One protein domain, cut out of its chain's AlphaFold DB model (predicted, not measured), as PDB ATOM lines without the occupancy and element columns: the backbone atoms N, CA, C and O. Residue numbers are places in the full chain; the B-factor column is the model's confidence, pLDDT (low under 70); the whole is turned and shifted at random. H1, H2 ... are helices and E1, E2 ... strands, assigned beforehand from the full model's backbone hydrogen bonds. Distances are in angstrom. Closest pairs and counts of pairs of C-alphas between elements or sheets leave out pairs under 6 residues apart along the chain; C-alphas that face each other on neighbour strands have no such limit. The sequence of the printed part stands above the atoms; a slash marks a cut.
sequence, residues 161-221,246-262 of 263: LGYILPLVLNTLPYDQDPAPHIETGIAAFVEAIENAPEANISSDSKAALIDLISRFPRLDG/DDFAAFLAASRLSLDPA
ATOM      1  N   LEU A 161      36.255 112.304 162.711       79.81
ATOM      2  CA  LEU A 161      36.596 112.691 161.343       79.81
ATOM      3  C   LEU A 161      35.562 113.648 160.719       79.81
ATOM      4  O   LEU A 161      35.938 114.589 160.022       79.81
ATOM      5  N   GLY A 162      34.270 113.404 160.943       74.62
ATOM      6  CA  GLY A 162      33.178 114.115 160.280       74.62
ATOM      7  C   GLY A 162      32.794 115.446 160.926       74.62
ATOM      8  O   GLY A 162      32.335 116.338 160.214       74.62
ATOM      9  N   TYR A 163      32.986 115.598 162.241       74.81
ATOM     10  CA  TYR A 163      32.501 116.771 162.981       74.81
ATOM     11  C   TYR A 163      33.578 117.475 163.806       74.81
ATOM     12  O   TYR A 163      33.617 118.704 163.795       74.81
ATOM     13  N   ILE A 164      34.459 116.744 164.493       79.25
ATOM     14  CA  ILE A 164      35.441 117.355 165.410       79.25
ATOM     15  C   ILE A 164      36.690 117.821 164.657       79.25
ATOM     16  O   ILE A 164      37.143 118.949 164.834       79.25
ATOM     17  N   LEU A 165      37.234 116.982 163.778       82.12
ATOM     18  CA  LEU A 165      38.475 117.243 163.058       82.12
ATOM     19  C   LEU A 165      38.420 118.545 162.245       82.12
ATOM     20  O   LEU A 165      39.380 119.302 162.338       82.12
ATOM     21  N   PRO A 166      37.343 118.889 161.508       77.00
ATOM     22  CA  PRO A 166      37.269 120.184 160.835       77.00
ATOM     23  C   PRO A 166      37.409 121.376 161.791       77.00
ATOM     24  O   PRO A 166      38.020 122.377 161.426       77.00
ATOM     25  N   LEU A 167      36.876 121.279 163.014       77.25
ATOM     26  CA  LEU A 167      36.996 122.336 164.024       77.25
ATOM     27  C   LEU A 167      38.440 122.467 164.514       77.25
ATOM     28  O   LEU A 167      38.952 123.579 164.582       77.25
ATOM     29  N   VAL A 168      39.107 121.337 164.771       79.69
ATOM     30  CA  VAL A 168      40.525 121.303 165.164       79.69
ATOM     31  C   VAL A 168      41.418 121.821 164.036       79.69
ATOM     32  O   VAL A 168      42.278 122.658 164.263       79.69
ATOM     33  N   LEU A 169      41.198 121.390 162.794       81.06
ATOM     34  CA  LEU A 169      42.000 121.835 161.651       81.06
ATOM     35  C   LEU A 169      41.849 123.336 161.369       81.06
ATOM     36  O   LEU A 169      42.788 123.949 160.871       81.06
ATOM     37  N   ASN A 170      40.710 123.941 161.719       77.00
ATOM     38  CA  ASN A 170      40.504 125.385 161.590       77.00
ATOM     39  C   ASN A 170      41.346 126.222 162.574       77.00
ATOM     40  O   ASN A 170      41.410 127.439 162.405       77.00
ATOM     41  N   THR A 171      41.981 125.615 163.584       80.38
ATOM     42  CA  THR A 171      42.915 126.324 164.479       80.38
ATOM     43  C   THR A 171      44.343 126.362 163.930       80.38
ATOM     44  O   THR A 171      45.165 127.146 164.405       80.38
ATOM     45  N   LEU A 172      44.646 125.548 162.913       83.12
ATOM     46  CA  LEU A 172      45.967 125.464 162.296       83.12
ATOM     47  C   LEU A 172      46.173 126.552 161.224       83.12
ATOM     48  O   LEU A 172      45.202 127.095 160.685       83.12
ATOM     49  N   PRO A 173      47.433 126.879 160.869       85.25
ATOM     50  CA  PRO A 173      47.719 127.818 159.787       85.25
ATOM     51  C   PRO A 173      47.079 127.379 158.463       85.25
ATOM     52  O   PRO A 173      47.368 126.302 157.943       85.25
ATOM     53  N   TYR A 174      46.229 128.236 157.894       83.62
ATOM     54  CA  TYR A 174      45.429 127.921 156.701       83.62
ATOM     55  C   TYR A 174      46.251 127.797 155.404       83.62
ATOM     56  O   TYR A 174      45.740 127.319 154.392       83.62
ATOM     57  N   ASP A 175      47.494 128.283 155.402       88.69
ATOM     58  CA  ASP A 175      48.393 128.338 154.247       88.69
ATOM     59  C   ASP A 175      49.523 127.298 154.297       88.69
ATOM     60  O   ASP A 175      50.401 127.297 153.431       88.69
ATOM     61  N   GLN A 176      49.499 126.400 155.286       87.75
ATOM     62  CA  GLN A 176      50.511 125.365 155.495       87.75
ATOM     63  C   GLN A 176      49.899 123.964 155.426       87.75
ATOM     64  O   GLN A 176      48.699 123.776 155.604       87.75
ATOM     65  N   ASP A 177      50.745 122.965 155.170       88.12
ATOM     66  CA  ASP A 177      50.360 121.565 155.337       88.12
ATOM     67  C   ASP A 177      50.100 121.293 156.834       88.12
ATOM     68  O   ASP A 177      50.987 121.571 157.646       88.12
ATOM     69  N   PRO A 178      48.918 120.787 157.236       87.69
ATOM     70  CA  PRO A 178      48.624 120.488 158.635       87.69
ATOM     71  C   PRO A 178      49.374 119.258 159.168       87.69
ATOM     72  O   PRO A 178      49.496 119.125 160.385       87.69
ATOM     73  N   ALA A 179      49.879 118.362 158.310       90.00
ATOM     74  CA  ALA A 179      50.463 117.095 158.758       90.00
ATOM     75  C   ALA A 179      51.640 117.267 159.748       90.00
ATOM     76  O   ALA A 179      51.582 116.658 160.816       90.00
ATOM     77  N   PRO A 180      52.638 118.145 159.512       91.50
ATOM     78  CA  PRO A 180      53.722 118.363 160.474       91.50
ATOM     79  C   PRO A 180      53.259 118.940 161.821       91.50
ATOM     80  O   PRO A 180      53.842 118.637 162.863       91.50
ATOM     81  N   HIS A 181      52.208 119.768 161.817       89.56
ATOM     82  CA  HIS A 181      51.628 120.330 163.044       89.56
ATOM     83  C   HIS A 181      50.939 119.243 163.869       89.56
ATOM     84  O   HIS A 181      51.118 119.184 165.083       89.56
ATOM     85  N   ILE A 182      50.217 118.342 163.197       89.56
ATOM     86  CA  ILE A 182      49.585 117.177 163.823       89.56
ATOM     87  C   ILE A 182      50.643 116.238 164.410       89.56
ATOM     88  O   ILE A 182      50.527 115.857 165.570       89.56
ATOM     89  N   GLU A 183      51.689 115.899 163.653       92.31
ATOM     90  CA  GLU A 183      52.781 115.034 164.127       92.31
ATOM     91  C   GLU A 183      53.483 115.621 165.359       92.31
ATOM     92  O   GLU A 183      53.742 114.910 166.330       92.31
ATOM     93  N   THR A 184      53.734 116.934 165.352       92.62
ATOM     94  CA  THR A 184      54.319 117.648 166.497       92.62
ATOM     95  C   THR A 184      53.387 117.617 167.709       92.62
ATOM     96  O   THR A 184      53.841 117.370 168.824       92.62
ATOM     97  N   GLY A 185      52.083 117.823 167.495       91.81
ATOM     98  CA  GLY A 185      51.069 117.712 168.540       91.81
ATOM     99  C   GLY A 185      51.033 116.313 169.153       91.81
ATOM    100  O   GLY A 185      51.154 116.180 170.365       91.81
ATOM    101  N   ILE A 186      50.963 115.264 168.328       94.19
ATOM    102  CA  ILE A 186      50.983 113.868 168.792       94.19
ATOM    103  C   ILE A 186      52.215 113.613 169.666       94.19
ATOM    104  O   ILE A 186      52.070 113.100 170.772       94.19
ATOM    105  N   ALA A 187      53.408 114.017 169.217       96.38
ATOM    106  CA  ALA A 187      54.637 113.825 169.986       96.38
ATOM    107  C   ALA A 187      54.589 114.517 171.361       96.38
ATOM    108  O   ALA A 187      54.956 113.902 172.361       96.38
ATOM    109  N   ALA A 188      54.084 115.752 171.428       96.56
ATOM    110  CA  ALA A 188      53.971 116.502 172.680       96.56
ATOM    111  C   ALA A 188      52.967 115.868 173.662       96.56
ATOM    112  O   ALA A 188      53.238 115.767 174.858       96.56
ATOM    113  N   PHE A 189      51.820 115.392 173.168       96.38
ATOM    114  CA  PHE A 189      50.834 114.698 174.001       96.38
ATOM    115  C   PHE A 189      51.340 113.326 174.474       96.38
ATOM    116  O   PHE A 189      51.095 112.950 175.619       96.38
ATOM    117  N   VAL A 190      52.079 112.592 173.633       97.56
ATOM    118  CA  VAL A 190      52.737 111.335 174.030       97.56
ATOM    119  C   VAL A 190      53.765 111.587 175.130       97.56
ATOM    120  O   VAL A 190      53.732 110.902 176.150       97.56
ATOM    121  N   GLU A 191      54.609 112.611 174.985       97.81
ATOM    122  CA  GLU A 191      55.583 112.997 176.012       97.81
ATOM    123  C   GLU A 191      54.901 113.352 177.347       97.81
ATOM    124  O   GLU A 191      55.366 112.939 178.414       97.81
ATOM    125  N   ALA A 192      53.764 114.057 177.318       97.69
ATOM    126  CA  ALA A 192      52.982 114.352 178.521       97.69
ATOM    127  C   ALA A 192      52.484 113.073 179.227       97.69
ATOM    128  O   ALA A 192      52.553 112.979 180.455       97.69
ATOM    129  N   ILE A 193      52.036 112.063 178.473       97.62
ATOM    130  CA  ILE A 193      51.578 110.774 179.025       97.62
ATOM    131  C   ILE A 193      52.739 109.984 179.621       97.62
ATOM    132  O   ILE A 193      52.626 109.434 180.719       97.62
ATOM    133  N   GLU A 194      53.864 109.920 178.910       97.00
ATOM    134  CA  GLU A 194      55.058 109.219 179.378       97.00
ATOM    135  C   GLU A 194      55.536 109.795 180.716       97.00
ATOM    136  O   GLU A 194      55.794 109.033 181.655       97.00
ATOM    137  N   ASN A 195      55.532 111.125 180.840       96.94
ATOM    138  CA  ASN A 195      55.952 111.851 182.037       96.94
ATOM    139  C   ASN A 195      54.910 111.893 183.169       96.94
ATOM    140  O   ASN A 195      55.251 112.294 184.285       96.94
ATOM    141  N   ALA A 196      53.664 111.473 182.931       96.94
ATOM    142  CA  ALA A 196      52.634 111.471 183.967       96.94
ATOM    143  C   ALA A 196      53.012 110.541 185.145       96.94
ATOM    144  O   ALA A 196      53.599 109.476 184.926       96.94
ATOM    145  N   PRO A 197      52.691 110.874 186.406       94.88
ATOM    146  CA  PRO A 197      53.029 110.013 187.540       94.88
ATOM    147  C   PRO A 197      52.341 108.640 187.456       94.88
ATOM    148  O   PRO A 197      51.143 108.561 187.201       94.88
ATOM    149  N   GLU A 198      53.058 107.548 187.751       93.38
ATOM    150  CA  GLU A 198      52.468 106.189 187.770       93.38
ATOM    151  C   GLU A 198      51.339 106.033 188.803       93.38
ATOM    152  O   GLU A 198      50.472 105.175 188.659       93.38
ATOM    153  N   ALA A 199      51.335 106.870 189.845       94.00
ATOM    154  CA  ALA A 199      50.257 106.920 190.831       94.00
ATOM    155  C   ALA A 199      48.935 107.464 190.252       94.00
ATOM    156  O   ALA A 199      47.872 107.193 190.809       94.00
ATOM    157  N   ASN A 200      49.009 108.214 189.150       96.62
ATOM    158  CA  ASN A 200      47.881 108.892 188.517       96.62
ATOM    159  C   ASN A 200      47.337 108.083 187.333       96.62
ATOM    160  O   ASN A 200      46.127 108.017 187.130       96.62
ATOM    161  N   ILE A 201      48.231 107.454 186.566       97.50
ATOM    162  CA  ILE A 201      47.900 106.636 185.397       97.50
ATOM    163  C   ILE A 201      48.828 105.416 185.336       97.50
ATOM    164  O   ILE A 201      50.056 105.535 185.364       97.50
ATOM    165  N   SER A 202      48.230 104.225 185.252       96.81
ATOM    166  CA  SER A 202      48.972 102.960 185.189       96.81
ATOM    167  C   SER A 202      49.775 102.826 183.888       96.81
ATOM    168  O   SER A 202      49.457 103.465 182.886       96.81
ATOM    169  N   SER A 203      50.786 101.951 183.861       96.44
ATOM    170  CA  SER A 203      51.552 101.660 182.638       96.44
ATOM    171  C   SER A 203      50.672 101.181 181.481       96.44
ATOM    172  O   SER A 203      50.896 101.573 180.337       96.44
ATOM    173  N   ASP A 204      49.660 100.367 181.783       95.44
ATOM    174  CA  ASP A 204      48.765  99.788 180.780       95.44
ATOM    175  C   ASP A 204      47.840 100.869 180.208       95.44
ATOM    176  O   ASP A 204      47.699 100.988 178.991       95.44
ATOM    177  N   SER A 205      47.300 101.737 181.070       96.69
ATOM    178  CA  SER A 205      46.496 102.886 180.641       96.69
ATOM    179  C   SER A 205      47.324 103.912 179.861       96.69
ATOM    180  O   SER A 205      46.830 104.446 178.871       96.69
ATOM    181  N   LYS A 206      48.593 104.152 180.233       97.12
ATOM    182  CA  LYS A 206      49.515 104.983 179.436       97.12
ATOM    183  C   LYS A 206      49.707 104.409 178.038       97.12
ATOM    184  O   LYS A 206      49.582 105.140 177.063       97.12
ATOM    185  N   ALA A 207      49.993 103.110 177.936       95.62
ATOM    186  CA  ALA A 207      50.199 102.451 176.652       95.62
ATOM    187  C   ALA A 207      48.943 102.524 175.766       95.62
ATOM    188  O   ALA A 207      49.047 102.876 174.592       95.62
ATOM    189  N   ALA A 208      47.762 102.263 176.337       94.19
ATOM    190  CA  ALA A 208      46.489 102.380 175.628       94.19
ATOM    191  C   ALA A 208      46.208 103.821 175.162       94.19
ATOM    192  O   ALA A 208      45.737 104.038 174.047       94.19
ATOM    193  N   LEU A 209      46.531 104.816 175.991       94.56
ATOM    194  CA  LEU A 209      46.302 106.224 175.672       94.56
ATOM    195  C   LEU A 209      47.275 106.737 174.603       94.56
ATOM    196  O   LEU A 209      46.868 107.467 173.703       94.56
ATOM    197  N   ILE A 210      48.540 106.308 174.655       95.56
ATOM    198  CA  ILE A 210      49.543 106.592 173.620       95.56
ATOM    199  C   ILE A 210      49.120 105.982 172.282       95.56
ATOM    200  O   ILE A 210      49.183 106.676 171.266       95.56
ATOM    201  N   ASP A 211      48.661 104.725 172.263       92.44
ATOM    202  CA  ASP A 211      48.126 104.095 171.048       92.44
ATOM    203  C   ASP A 211      46.966 104.912 170.467       92.44
ATOM    204  O   ASP A 211      46.956 105.226 169.275       92.44
ATOM    205  N   LEU A 212      46.022 105.317 171.318       90.62
ATOM    206  CA  LEU A 212      44.876 106.103 170.893       90.62
ATOM    207  C   LEU A 212      45.283 107.444 170.267       90.62
ATOM    208  O   LEU A 212      44.838 107.762 169.165       90.62
ATOM    209  N   ILE A 213      46.126 108.228 170.945       91.38
ATOM    210  CA  ILE A 213      46.564 109.538 170.439       91.38
ATOM    211  C   ILE A 213      47.364 109.375 169.143       91.38
ATOM    212  O   ILE A 213      47.187 110.152 168.207       91.38
ATOM    213  N   SER A 214      48.181 108.325 169.046       91.62
ATOM    214  CA  SER A 214      48.995 108.043 167.859       91.62
ATOM    215  C   SER A 214      48.167 107.691 166.618       91.62
ATOM    216  O   SER A 214      48.675 107.786 165.502       91.62
ATOM    217  N   ARG A 215      46.893 107.302 166.781       88.88
ATOM    218  CA  ARG A 215      45.960 107.055 165.669       88.88
ATOM    219  C   ARG A 215      45.351 108.334 165.091       88.88
ATOM    220  O   ARG A 215      44.802 108.302 163.987       88.88
ATOM    221  N   PHE A 216      45.442 109.472 165.780       87.25
ATOM    222  CA  PHE A 216      44.924 110.740 165.267       87.25
ATOM    223  C   PHE A 216      45.573 111.099 163.907       87.25
ATOM    224  O   PHE A 216      46.773 110.904 163.728       87.25
ATOM    225  N   PRO A 217      44.819 111.620 162.916       82.38
ATOM    226  CA  PRO A 217      43.414 112.042 162.964       82.38
ATOM    227  C   PRO A 217      42.391 110.937 162.664       82.38
ATOM    228  O   PRO A 217      41.195 111.214 162.594       82.38
ATOM    229  N   ARG A 218      42.831 109.694 162.445       82.38
ATOM    230  CA  ARG A 218      41.958 108.559 162.131       82.38
ATOM    231  C   ARG A 218      41.754 107.705 163.372       82.38
ATOM    232  O   ARG A 218      42.350 106.646 163.523       82.38
ATOM    233  N   LEU A 219      40.892 108.193 164.251       77.31
ATOM    234  CA  LEU A 219      40.289 107.346 165.264       77.31
ATOM    235  C   LEU A 219      39.235 106.513 164.537       77.31
ATOM    236  O   LEU A 219      38.336 107.095 163.950       77.31
ATOM    237  N   ASP A 220      39.398 105.196 164.469       70.75
ATOM    238  CA  ASP A 220      38.368 104.283 163.990       70.75
ATOM    239  C   ASP A 220      38.178 103.127 164.978       70.75
ATOM    240  O   ASP A 220      39.131 102.582 165.544       70.75
ATOM    241  N   GLY A 221      36.916 102.756 165.201       68.69
ATOM    242  CA  GLY A 221      36.548 101.605 166.019       68.69
ATOM    243  C   GLY A 221      36.351 101.904 167.505       68.69
ATOM    244  O   GLY A 221      36.247 103.047 167.954       68.69
ATOM    245  N   ASP A 246      50.672 121.141 177.500       94.88
ATOM    246  CA  ASP A 246      50.918 121.631 178.860       94.88
ATOM    247  C   ASP A 246      49.640 121.554 179.712       94.88
ATOM    248  O   ASP A 246      49.690 121.075 180.847       94.88
ATOM    249  N   ASP A 247      48.482 121.933 179.152       94.12
ATOM    250  CA  ASP A 247      47.180 121.772 179.821       94.12
ATOM    251  C   ASP A 247      46.889 120.293 180.082       94.12
ATOM    252  O   ASP A 247      46.429 119.915 181.159       94.12
ATOM    253  N   PHE A 248      47.218 119.433 179.115       95.88
ATOM    254  CA  PHE A 248      47.053 117.995 179.263       95.88
ATOM    255  C   PHE A 248      47.960 117.406 180.346       95.88
ATOM    256  O   PHE A 248      47.510 116.603 181.161       95.88
ATOM    257  N   ALA A 249      49.226 117.825 180.402       96.44
ATOM    258  CA  ALA A 249      50.149 117.416 181.452       96.44
ATOM    259  C   ALA A 249      49.664 117.880 182.835       96.44
ATOM    260  O   ALA A 249      49.723 117.111 183.796       96.44
ATOM    261  N   ALA A 250      49.132 119.104 182.936       95.06
ATOM    262  CA  ALA A 250      48.523 119.614 184.160       95.06
ATOM    263  C   ALA A 250      47.288 118.792 184.572       95.06
ATOM    264  O   ALA A 250      47.168 118.412 185.737       95.06
ATOM    265  N   PHE A 251      46.422 118.442 183.617       96.19
ATOM    266  CA  PHE A 251      45.287 117.545 183.837       96.19
ATOM    267  C   PHE A 251      45.738 116.167 184.351       96.19
ATOM    268  O   PHE A 251      45.225 115.692 185.365       96.19
ATOM    269  N   LEU A 252      46.732 115.535 183.716       96.44
ATOM    270  CA  LEU A 252      47.259 114.230 184.137       96.44
ATOM    271  C   LEU A 252      47.920 114.290 185.521       96.44
ATOM    272  O   LEU A 252      47.867 113.322 186.277       96.44
ATOM    273  N   ALA A 253      48.527 115.423 185.881       94.69
ATOM    274  CA  ALA A 253      49.105 115.633 187.205       94.69
ATOM    275  C   ALA A 253      48.041 115.820 188.303       94.69
ATOM    276  O   ALA A 253      48.317 115.498 189.458       94.69
ATOM    277  N   ALA A 254      46.848 116.312 187.955       94.38
ATOM    278  CA  ALA A 254      45.757 116.609 188.887       94.38
ATOM    279  C   ALA A 254      44.667 115.522 188.965       94.38
ATOM    280  O   ALA A 254      43.786 115.598 189.824       94.38
ATOM    281  N   SER A 255      44.709 114.514 188.092       96.62
ATOM    282  CA  SER A 255      43.668 113.489 187.973       96.62
ATOM    283  C   SER A 255      44.199 112.072 188.164       96.62
ATOM    284  O   SER A 255      45.385 111.791 187.982       96.62
ATOM    285  N   ARG A 256      43.296 111.154 188.518       97.31
ATOM    286  CA  ARG A 256      43.458 109.723 188.261       97.31
ATOM    287  C   ARG A 256      42.762 109.394 186.955       97.31
ATOM    288  O   ARG A 256      41.577 109.695 186.808       97.31
ATOM    289  N   LEU A 257      43.488 108.743 186.056       96.94
ATOM    290  CA  LEU A 257      42.974 108.294 184.771       96.94
ATOM    291  C   LEU A 257      43.215 106.796 184.613       96.94
ATOM    292  O   LEU A 257      44.343 106.311 184.728       96.94
ATOM    293  N   SER A 258      42.148 106.078 184.290       97.00
ATOM    294  CA  SER A 258      42.203 104.709 183.795       97.00
ATOM    295  C   SER A 258      41.645 104.671 182.380       97.00
ATOM    296  O   SER A 258      40.648 105.327 182.078       97.00
ATOM    297  N   LEU A 259      42.300 103.901 181.522       95.12
ATOM    298  CA  LEU A 259      41.802 103.556 180.199       95.12
ATOM    299  C   LEU A 259      41.851 102.040 180.060       95.12
ATOM    300  O   LEU A 259      42.938 101.458 180.068       95.12
ATOM    301  N   ASP A 260      40.673 101.435 179.935       93.19
ATOM    302  CA  ASP A 260      40.502 100.036 179.557       93.19
ATOM    303  C   ASP A 260      40.199  99.976 178.050       93.19
ATOM    304  O   ASP A 260      39.109 100.395 177.635       93.19
ATOM    305  N   PRO A 261      41.160  99.565 177.202       85.62
ATOM    306  CA  PRO A 261      40.961  99.538 175.761       85.62
ATOM    307  C   PRO A 261      39.875  98.528 175.387       85.62
ATOM    308  O   PRO A 261      39.725  97.476 176.008       85.62
ATOM    309  N   ALA A 262      39.119  98.831 174.336       81.25
ATOM    310  CA  ALA A 262      38.149  97.873 173.827       81.25
ATOM    311  C   ALA A 262      38.850  96.594 173.304       81.25
ATOM    312  O   ALA A 262      39.953  96.695 172.758       81.25
TER     313      ALA A 262
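AT A GLANCE: This is residues 161 to 221 and 246 to 262 of the 263 residues of an uncharacterized protein of Pelagibacterium sp. SCN 63-126 (UniProt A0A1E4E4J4). H2 and H3 form a helical hairpin; H4 packs on H2, E1 runs past H3, and H1 lies off alone. The printed part has 78 residues, with four named helices then one strand, mostly helix. It is only just compact, close to loose, with radius of gyration of the C-alphas 13.8 A and spans 42 by 27 by 17 A.

HOW THE PARTS SIT: H2, residues 179 to 195, touches H3, 203 to 214, opposite ways at a shallow tilt of 8 degrees, closest at C-alphas 190 and 210, 5.7 A. H4, 246 to 254, touches H2's residues 189 to 193 alone, closest at C-alphas 249 and 192, 5.1 A. E1, 255 to 261, comes closest to H3 at C-alphas 259 and 205, 4.8 A. H1, 161 to 169, is apart from these. Every O i to N i+4 pair is within hydrogen-bond range in H2, H3 and H4; in H1, 2 of 5 are, and 2 of 6 O i to N i+3.

IN THESE COORDINATES: H2 spans 24.5 A. H1 begins at C-alpha 161 (36.596, 112.691, 161.343); E1 ends at C-alpha 261 (40.961, 99.538, 175.761).

THE WHOLE: Across the cut, C-alphas 221 and 246 are 27.8 A apart; residue 221 has pLDDT under 70.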